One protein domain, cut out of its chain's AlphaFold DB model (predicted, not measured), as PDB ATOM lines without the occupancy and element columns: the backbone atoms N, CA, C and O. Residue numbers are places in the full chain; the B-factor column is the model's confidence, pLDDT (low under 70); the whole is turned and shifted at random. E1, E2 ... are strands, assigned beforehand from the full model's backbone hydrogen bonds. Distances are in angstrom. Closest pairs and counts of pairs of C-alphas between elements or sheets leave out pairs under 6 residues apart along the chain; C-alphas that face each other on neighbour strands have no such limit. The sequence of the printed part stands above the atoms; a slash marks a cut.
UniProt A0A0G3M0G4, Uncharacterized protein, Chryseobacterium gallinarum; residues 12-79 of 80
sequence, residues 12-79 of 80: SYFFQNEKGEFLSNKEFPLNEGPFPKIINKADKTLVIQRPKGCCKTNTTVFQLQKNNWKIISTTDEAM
ATOM      1  N   SER A  12     -24.073   8.956 -23.662       90.56
ATOM      2  CA  SER A  12     -23.944  10.414 -23.657       90.56
ATOM      3  C   SER A  12     -22.999  10.841 -24.784       90.56
ATOM      4  O   SER A  12     -21.966  10.207 -25.007       90.56
ATOM      5  N   TYR A  13     -23.335  11.923 -25.486       90.69
ATOM      6  CA  TYR A  13     -22.596  12.370 -26.670       90.69
ATOM      7  C   TYR A  13     -21.893  13.703 -26.438       90.69
ATOM      8  O   TYR A  13     -22.487  14.668 -25.952       90.69
ATOM      9  N   PHE A  14     -20.635  13.761 -26.872       91.88
ATOM     10  CA  PHE A  14     -19.790  14.946 -26.800       91.88
ATOM     11  C   PHE A  14     -19.134  15.200 -28.154       91.88
ATOM     12  O   PHE A  14     -18.671  14.273 -28.819       91.88
ATOM     13  N   PHE A  15     -19.096  16.464 -28.556       90.94
ATOM     14  CA  PHE A  15     -18.512  16.922 -29.808       90.94
ATOM     15  C   PHE A  15     -17.210  17.646 -29.512       90.94
ATOM     16  O   PHE A  15     -17.158  18.501 -28.627       90.94
ATOM     17  N   GLN A  16     -16.167  17.299 -30.258       94.12
ATOM     18  CA  GLN A  16     -14.887  17.979 -30.155       94.12
ATOM     19  C   GLN A  16     -14.947  19.314 -30.907       94.12
ATOM     20  O   GLN A  16     -15.359  19.349 -32.068       94.12
ATOM     21  N   ASN A  17     -14.551  20.406 -30.256       92.81
ATOM     22  CA  ASN A  17     -14.411  21.713 -30.896       92.81
ATOM     23  C   ASN A  17     -13.013  21.897 -31.523       92.81
ATOM     24  O   ASN A  17     -12.133  21.048 -31.389       92.81
ATOM     25  N   GLU A  18     -12.784  23.034 -32.186       94.56
ATOM     26  CA  GLU A  18     -11.502  23.352 -32.841       94.56
ATOM     27  C   GLU A  18     -10.309  23.435 -31.872       94.56
ATOM     28  O   GLU A  18      -9.164  23.276 -32.287       94.56
ATOM     29  N   LYS A  19     -10.566  23.654 -30.577       95.94
ATOM     30  CA  LYS A  19      -9.548  23.679 -29.515       95.94
ATOM     31  C   LYS A  19      -9.253  22.289 -28.940       95.94
ATOM     32  O   LYS A  19      -8.418  22.164 -28.051       95.94
ATOM     33  N   GLY A  20      -9.933  21.253 -29.429       95.00
ATOM     34  CA  GLY A  20      -9.804  19.884 -28.940       95.00
ATOM     35  C   GLY A  20     -10.645  19.570 -27.697       95.00
ATOM     36  O   GLY A  20     -10.543  18.460 -27.179       95.00
ATOM     37  N   GLU A  21     -11.481  20.500 -27.231       96.94
ATOM     38  CA  GLU A  21     -12.335  20.329 -26.051       96.94
ATOM     39  C   GLU A  21     -13.611  19.559 -26.416       96.94
ATOM     40  O   GLU A  21     -14.207  19.797 -27.469       96.94
ATOM     41  N   PHE A  22     -14.062  18.665 -25.535       93.81
ATOM     42  CA  PHE A  22     -15.293  17.895 -25.716       93.81
ATOM     43  C   PHE A  22     -16.463  18.579 -25.013       93.81
ATOM     44  O   PHE A  22     -16.487  18.688 -23.787       93.81
ATOM     45  N   LEU A  23     -17.447  19.022 -25.791       92.06
ATOM     46  CA  LEU A  23     -18.611  19.755 -25.303       92.06
ATOM     47  C   LEU A  23     -19.895  18.996 -25.638       92.06
ATOM     48  O   LEU A  23     -20.018  18.389 -26.704       92.06
ATOM     49  N   SER A  24     -20.875  19.031 -24.736       88.50
ATOM     50  CA  SER A  24     -22.207  18.511 -25.040       88.50
ATOM     51  C   SER A  24     -22.923  19.443 -26.022       88.50
ATOM     52  O   SER A  24     -22.806  20.668 -25.945       88.50
ATOM     53  N   ASN A  25     -23.674  18.864 -26.958       85.38
ATOM     54  CA  ASN A  25     -24.477  19.623 -27.911       85.38
ATOM     55  C   ASN A  25     -25.964  19.356 -27.654       85.38
ATOM     56  O   ASN A  25     -26.460  18.278 -27.966       85.38
ATOM     57  N   LYS A  26     -26.673  20.355 -27.115       83.44
ATOM     58  CA  LYS A  26     -28.112  20.268 -26.808       83.44
ATOM     59  C   LYS A  26     -28.999  20.127 -28.048       83.44
ATOM     60  O   LYS A  26     -30.149  19.725 -27.927       83.44
ATOM     61  N   GLU A  27     -28.486  20.478 -29.224       86.44
ATOM     62  CA  GLU A  27     -29.203  20.345 -30.494       86.44
ATOM     63  C   GLU A  27     -29.005  18.959 -31.127       86.44
ATOM     64  O   GLU A  27     -29.629  18.648 -32.144       86.44
ATOM     65  N   PHE A  28     -28.140  18.111 -30.556       90.06
ATOM     66  CA  PHE A  28     -27.918  16.765 -31.066       90.06
ATOM     67  C   PHE A  28     -29.131  15.865 -30.770       90.06
ATOM     68  O   PHE A  28     -29.507  15.700 -29.610       90.06
ATOM     69  N   PRO A  29     -29.746  15.229 -31.787       88.19
ATOM     70  CA  PRO A  29     -31.068  14.622 -31.662       88.19
ATOM     71  C   PRO A  29     -31.101  13.408 -30.739       88.19
ATOM     72  O   PRO A  29     -32.176  13.043 -30.269       88.19
ATOM     73  N   LEU A  30     -29.954  12.766 -30.497       87.00
ATOM     74  CA  LEU A  30     -29.902  11.576 -29.652       87.00
ATOM     75  C   LEU A  30     -29.690  11.883 -28.173       87.00
ATOM     76  O   LEU A  30     -29.943  10.986 -27.379       87.00
ATOM     77  N   ASN A  31     -29.287  13.108 -27.805       79.06
ATOM     78  CA  ASN A  31     -29.038  13.518 -26.415       79.06
ATOM     79  C   ASN A  31     -28.363  12.413 -25.581       79.06
ATOM     80  O   ASN A  31     -27.258  12.024 -25.919       79.06
ATOM     81  N   GLU A  32     -29.009  11.907 -24.525       80.38
ATOM     82  CA  GLU A  32     -28.678  10.617 -23.912       80.38
ATOM     83  C   GLU A  32     -29.564   9.543 -24.551       80.38
ATOM     84  O   GLU A  32     -30.787   9.554 -24.375       80.38
ATOM     85  N   GLY A  33     -28.972   8.643 -25.337       84.50
ATOM     86  CA  GLY A  33     -29.764   7.763 -26.193       84.50
ATOM     87  C   GLY A  33     -28.995   6.615 -26.848       84.50
ATOM     88  O   GLY A  33     -27.823   6.389 -26.549       84.50
ATOM     89  N   PRO A  34     -29.654   5.854 -27.742       86.88
ATOM     90  CA  PRO A  34     -29.077   4.660 -28.359       86.88
ATOM     91  C   PRO A  34     -27.914   5.016 -29.283       86.88
ATOM     92  O   PRO A  34     -27.907   6.103 -29.858       86.88
ATOM     93  N   PHE A  35     -26.974   4.087 -29.477       88.06
ATOM     94  CA  PHE A  35     -25.886   4.264 -30.444       88.06
ATOM     95  C   PHE A  35     -26.421   4.287 -31.889       88.06
ATOM     96  O   PHE A  35     -27.313   3.495 -32.216       88.06
ATOM     97  N   PRO A  36     -25.905   5.150 -32.785       91.75
ATOM     98  CA  PRO A  36     -26.351   5.179 -34.169       91.75
ATOM     99  C   PRO A  36     -25.930   3.901 -34.885       91.75
ATOM    100  O   PRO A  36     -24.764   3.514 -34.853       91.75
ATOM    101  N   LYS A  37     -26.863   3.276 -35.602       92.38
ATOM    102  CA  LYS A  37     -26.548   2.129 -36.459       92.38
ATOM    103  C   LYS A  37     -25.742   2.563 -37.682       92.38
ATOM    104  O   LYS A  37     -24.864   1.836 -38.132       92.38
ATOM    105  N   ILE A  38     -26.063   3.737 -38.235       95.12
ATOM    106  CA  ILE A  38     -25.409   4.290 -39.426       95.12
ATOM    107  C   ILE A  38     -25.156   5.783 -39.212       95.12
ATOM    108  O   ILE A  38     -26.049   6.516 -38.780       95.12
ATOM    109  N   ILE A  39     -23.949   6.228 -39.565       94.19
ATOM    110  CA  ILE A  39     -23.556   7.638 -39.628       94.19
ATOM    111  C   ILE A  39     -23.054   7.907 -41.049       94.19
ATOM    112  O   ILE A  39     -21.999   7.411 -41.436       94.19
ATOM    113  N   ASN A  40     -23.801   8.682 -41.836       95.31
ATOM    114  CA  ASN A  40     -23.422   9.037 -43.202       95.31
ATOM    115  C   ASN A  40     -23.025  10.516 -43.265       95.31
ATOM    116  O   ASN A  40     -23.841  11.421 -43.086       95.31
ATOM    117  N   LYS A  41     -21.741  10.755 -43.543       92.81
ATOM    118  CA  LYS A  41     -21.157  12.098 -43.604       92.81
ATOM    119  C   LYS A  41     -21.541  12.871 -44.869       92.81
ATOM    120  O   LYS A  41     -21.647  14.093 -44.796       92.81
ATOM    121  N   ALA A  42     -21.730  12.188 -46.000       95.38
ATOM    122  CA  ALA A  42     -22.045  12.823 -47.280       95.38
ATOM    123  C   ALA A  42     -23.450  13.435 -47.250       95.38
ATOM    124  O   ALA A  42     -23.613  14.629 -47.495       95.38
ATOM    125  N   ASP A  43     -24.435  12.646 -46.821       94.81
ATOM    126  CA  ASP A  43     -25.839  13.071 -46.747       94.81
ATOM    127  C   ASP A  43     -26.186  13.776 -45.428       94.81
ATOM    128  O   ASP A  43     -27.298  14.286 -45.252       94.81
ATOM    129  N   LYS A  44     -25.221  13.804 -44.497       95.12
ATOM    130  CA  LYS A  44     -25.349  14.309 -43.125       95.12
ATOM    131  C   LYS A  44     -26.522  13.662 -42.390       95.12
ATOM    132  O   LYS A  44     -27.311  14.344 -41.731       95.12
ATOM    133  N   THR A  45     -26.640  12.344 -42.530       96.50
ATOM    134  CA  THR A  45     -27.714  11.553 -41.932       96.50
ATOM    135  C   THR A  45     -27.212  10.638 -40.823       96.50
ATOM    136  O   THR A  45     -26.067  10.182 -40.801       96.50
ATOM    137  N   LEU A  46     -28.111  10.385 -39.882       95.31
ATOM    138  CA  LEU A  46     -27.920   9.544 -38.715       95.31
ATOM    139  C   LEU A  46     -29.102   8.584 -38.640       95.31
ATOM    140  O   LEU A  46     -30.249   9.029 -38.636       95.31
ATOM    141  N   VAL A  47     -28.837   7.286 -38.565       95.81
ATOM    142  CA  VAL A  47     -29.889   6.271 -38.447       95.81
ATOM    143  C   VAL A  47     -29.786   5.612 -37.087       95.81
ATOM    144  O   VAL A  47     -28.744   5.046 -36.747       95.81
ATOM    145  N   ILE A  48     -30.874   5.650 -36.324       93.81
ATOM    146  CA  ILE A  48     -31.023   4.837 -35.117       93.81
ATOM    147  C   ILE A  48     -32.023   3.726 -35.368       93.81
ATOM    148  O   ILE A  48     -32.986   3.897 -36.117       93.81
ATOM    149  N   GLN A  49     -31.803   2.606 -34.698       90.25
ATOM    150  CA  GLN A  49     -32.706   1.475 -34.712       90.25
ATOM    151  C   GLN A  49     -32.926   1.031 -33.269       90.25
ATOM    152  O   GLN A  49     -31.960   0.843 -32.530       90.25
ATOM    153  N   ARG A  50     -34.186   0.909 -32.847       86.06
ATOM    154  CA  ARG A  50     -34.534   0.510 -31.480       86.06
ATOM    155  C   ARG A  50     -35.693  -0.483 -31.460       86.06
ATOM    156  O   ARG A  50     -36.616  -0.340 -32.266       86.06
ATOM    157  N   PRO A  51     -35.704  -1.444 -30.525       86.06
ATOM    158  CA  PRO A  51     -36.874  -2.281 -30.303       86.06
ATOM    159  C   PRO A  51     -38.090  -1.426 -29.926       86.06
ATOM    160  O   PRO A  51     -37.988  -0.478 -29.141       86.06
ATOM    161  N   LYS A  52     -39.256  -1.761 -30.477       83.69
ATOM    162  CA  LYS A  52     -40.545  -1.143 -30.161       83.69
ATOM    163  C   LYS A  52     -41.542  -2.234 -29.782       83.69
ATOM    164  O   LYS A  52     -42.145  -2.883 -30.634       83.69
ATOM    165  N   GLY A  53     -41.737  -2.418 -28.480       80.94
ATOM    166  CA  GLY A  53     -42.538  -3.527 -27.961       80.94
ATOM    167  C   GLY A  53     -41.815  -4.868 -28.128       80.94
ATOM    168  O   GLY A  53     -40.597  -4.921 -28.006       80.94
ATOM    169  N   CYS A  54     -42.568  -5.943 -28.380       80.25
ATOM    170  CA  CYS A  54     -42.021  -7.306 -28.456       80.25
ATOM    171  C   CYS A  54     -41.432  -7.685 -29.815       80.25
ATOM    172  O   CYS A  54     -40.609  -8.585 -29.893       80.25
ATOM    173  N   CYS A  55     -41.951  -7.079 -30.881       83.38
ATOM    174  CA  CYS A  55     -41.984  -7.743 -32.182       83.38
ATOM    175  C   CYS A  55     -41.758  -6.769 -33.340       83.38
ATOM    176  O   CYS A  55     -41.971  -7.112 -34.500       83.38
ATOM    177  N   LYS A  56     -41.410  -5.519 -33.025       88.50
ATOM    178  CA  LYS A  56     -41.164  -4.483 -34.017       88.50
ATOM    179  C   LYS A  56     -39.857  -3.786 -33.731       88.50
ATOM    180  O   LYS A  56     -39.477  -3.578 -32.580       88.50
ATOM    181  N   THR A  57     -39.240  -3.342 -34.803       89.38
ATOM    182  CA  THR A  57     -38.071  -2.499 -34.783       89.38
ATOM    183  C   THR A  57     -38.432  -1.145 -35.363       89.38
ATOM    184  O   THR A  57     -38.968  -1.049 -36.462       89.38
ATOM    185  N   ASN A  58     -38.155  -0.093 -34.605       91.06
ATOM    186  CA  ASN A  58     -38.352   1.283 -35.022       91.06
ATOM    187  C   ASN A  58     -37.030   1.841 -35.554       91.06
ATOM    188  O   ASN A  58     -36.043   1.891 -34.815       91.06
ATOM    189  N   THR A  59     -37.026   2.268 -36.813       93.75
ATOM    190  CA  THR A  59     -35.885   2.912 -37.467       93.75
ATOM    191  C   THR A  59     -36.202   4.388 -37.666       93.75
ATOM    192  O   THR A  59     -37.189   4.730 -38.313       93.75
ATOM    193  N   THR A  60     -35.363   5.273 -37.133       95.38
ATOM    194  CA  THR A  60     -35.513   6.726 -37.293       95.38
ATOM    195  C   THR A  60     -34.294   7.290 -38.000       95.38
ATOM    196  O   THR A  60     -33.159   7.034 -37.593       95.38
ATOM    197  N   VAL A  61     -34.535   8.084 -39.042       96.75
ATOM    198  CA  VAL A  61     -33.497   8.772 -39.811       96.75
ATOM    199  C   VAL A  61     -33.539  10.260 -39.487       96.75
ATOM    200  O   VAL A  61     -34.526  10.947 -39.767       96.75
ATOM    201  N   PHE A  62     -32.443  10.764 -38.929       96.38
ATOM    202  CA  PHE A  62     -32.213  12.187 -38.728       96.38
ATOM    203  C   PHE A  62     -31.308  12.728 -39.825       96.38
ATOM    204  O   PHE A  62     -30.375  12.052 -40.253       96.38
ATOM    205  N   GLN A  63     -31.541  13.966 -40.241       96.94
ATOM    206  CA  GLN A  63     -30.676  14.684 -41.165       96.94
ATOM    207  C   GLN A  63     -30.332  16.057 -40.602       96.94
ATOM    208  O   GLN A  63     -31.216  16.787 -40.144       96.94
ATOM    209  N   LEU A  64     -29.055  16.424 -40.667       94.19
ATOM    210  CA  LEU A  64     -28.604  17.765 -40.332       94.19
ATOM    211  C   LEU A  64     -28.865  18.699 -41.517       94.19
ATOM    212  O   LEU A  64     -28.229  18.597 -42.568       94.19
ATOM    213  N   GLN A  65     -29.790  19.635 -41.336       92.69
ATOM    214  CA  GLN A  65     -30.138  20.647 -42.328       92.69
ATOM    215  C   GLN A  65     -29.721  22.024 -41.819       92.69
ATOM    216  O   GLN A  65     -30.272  22.535 -40.840       92.69
ATOM    217  N   LYS A  66     -28.758  22.648 -42.508       87.38
ATOM    218  CA  LYS A  66     -28.044  23.837 -42.015       87.38
ATOM    219  C   LYS A  66     -27.385  23.493 -40.670       87.38
ATOM    220  O   LYS A  66     -26.419  22.737 -40.679       87.38
ATOM    221  N   ASN A  67     -27.969  23.932 -39.556       84.94
ATOM    222  CA  ASN A  67     -27.494  23.657 -38.196       84.94
ATOM    223  C   ASN A  67     -28.533  22.926 -37.329       84.94
ATOM    224  O   ASN A  67     -28.297  22.724 -36.149       84.94
ATOM    225  N   ASN A  68     -29.675  22.523 -37.895       89.38
ATOM    226  CA  ASN A  68     -30.744  21.876 -37.138       89.38
ATOM    227  C   ASN A  68     -30.933  20.434 -37.593       89.38
ATOM    228  O   ASN A  68     -31.035  20.156 -38.792       89.38
ATOM    229  N   TRP A  69     -31.032  19.522 -36.635       92.88
ATOM    230  CA  TRP A  69     -31.394  18.141 -36.912       92.88
ATOM    231  C   TRP A  69     -32.900  18.010 -37.102       92.88
ATOM    232  O   TRP A  69     -33.691  18.521 -36.312       92.88
ATOM    233  N   LYS A  70     -33.301  17.299 -38.155       94.50
ATOM    234  CA  LYS A  70     -34.703  16.976 -38.425       94.50
ATOM    235  C   LYS A  70     -34.880  15.487 -38.618       94.50
ATOM    236  O   LYS A  70     -34.022  14.834 -39.201       94.50
ATOM    237  N   ILE A  71     -36.023  14.977 -38.181       95.31
ATOM    238  CA  ILE A  71     -36.465  13.630 -38.530       95.31
ATOM    239  C   ILE A  71     -36.996  13.687 -39.959       95.31
ATOM    240  O   ILE A  71     -37.920  14.451 -40.236       95.31
ATOM    241  N   ILE A  72     -36.402  12.906 -40.857       96.69
ATOM    242  CA  ILE A  72     -36.845  12.816 -42.256       96.69
ATOM    243  C   ILE A  72     -37.627  11.532 -42.536       96.69
ATOM    244  O   ILE A  72     -38.398  11.490 -43.488       96.69
ATOM    245  N   SER A  73     -37.460  10.500 -41.705       96.06
ATOM    246  CA  SER A  73     -38.240   9.266 -41.783       96.06
ATOM    247  C   SER A  73     -38.270   8.543 -40.438       96.06
ATOM    248  O   SER A  73     -37.294   8.580 -39.685       96.06
ATOM    249  N   THR A  74     -39.386   7.863 -40.182       95.50
ATOM    250  CA  THR A  74     -39.556   6.905 -39.090       95.50
ATOM    251  C   THR A  74     -40.329   5.709 -39.635       95.50
ATOM    252  O   THR A  74     -41.465   5.876 -40.078       95.50
ATOM    253  N   THR A  75     -39.744   4.516 -39.586       95.31
ATOM    254  CA  THR A  75     -40.387   3.266 -40.014       95.31
ATOM    255  C   THR A  75     -40.477   2.282 -38.854       95.31
ATOM    256  O   THR A  75     -39.631   2.273 -37.961       95.31
ATOM    257  N   ASP A  76     -41.532   1.469 -38.857       92.81
ATOM    258  CA  ASP A  76     -41.695   0.343 -37.944       92.81
ATOM    259  C   ASP A  76     -41.727  -0.939 -38.780       92.81
ATOM    260  O   ASP A  76     -42.656  -1.152 -39.558       92.81
ATOM    261  N   GLU A  77     -40.732  -1.794 -38.599       90.94
ATOM    262  CA  GLU A  77     -40.602  -3.077 -39.290       90.94
ATOM    263  C   GLU A  77     -40.865  -4.211 -38.300       90.94
ATOM    264  O   GLU A  77     -40.573  -4.079 -37.110       90.94
ATOM    265  N   ALA A  78     -41.444  -5.323 -38.755       86.94
ATOM    266  CA  ALA A  78     -41.510  -6.524 -37.927       86.94
ATOM    267  C   ALA A  78     -40.083  -7.028 -37.654       86.94
ATOM    268  O   ALA A  78     -39.213  -6.933 -38.516       86.94
ATOM    269  N   MET A  79     -39.837  -7.519 -36.443       74.44
ATOM    270  CA  MET A  79     -38.605  -8.248 -36.149       74.44
ATOM    271  C   MET A  79     -38.708  -9.608 -36.845       74.44
ATOM    272  O   MET A  79     -39.622 -10.366 -36.520       74.44
TER     273      MET A  79
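This is residues 12 to 79 of the 80 residues of an uncharacterized protein of Chryseobacterium gallinarum (UniProt A0A0G3M0G4). A twisted antiparallel sheet, a meander in the order E3, E4, E5, E6 with each strand the antiparallel neighbour of the one before, has three long strands and the short E3 at one edge. The small hairpin E1 and E2 lies apart from it, joined by unnamed residues 25 to 37. The 68 printed residues, all strand in class with E1 to E6 in chain order, are only just loose, close to compact, with a radius of gyration of the C-alphas of 13.6 A, and span 45 by 22 by 17 A.

E6, residues 68 to 78, is 30.4 A long and ends at C-alpha 78 (-41.510, -6.524, -37.927). E5, residues 56 to 65, is 28.7 A; E4, 45 to 52, 21.5 A; E3 is 38 to 40. E1, 14 to 16, begins at C-alpha 14 (-19.790, 14.946, -26.800); E2 is 22 to 24.

Within hydrogen-bond range are N 57 and O 77 of hairpin E5 and E6, 2.8 A; N 46 and O 62 of hairpin E4 and E5, 2.8 A; N 40 and O 45 of hairpin E3 and E4, 2.9 A; and N 15 and O 23 of E1 and E2, 2.8 A.

The C-alphas of Lys 19 and Cys 55, the two farthest apart, are 45.2 A apart. The printed part has no cut, the link E2 to E3 is long, and no printed residue is under 70 in pLDDT.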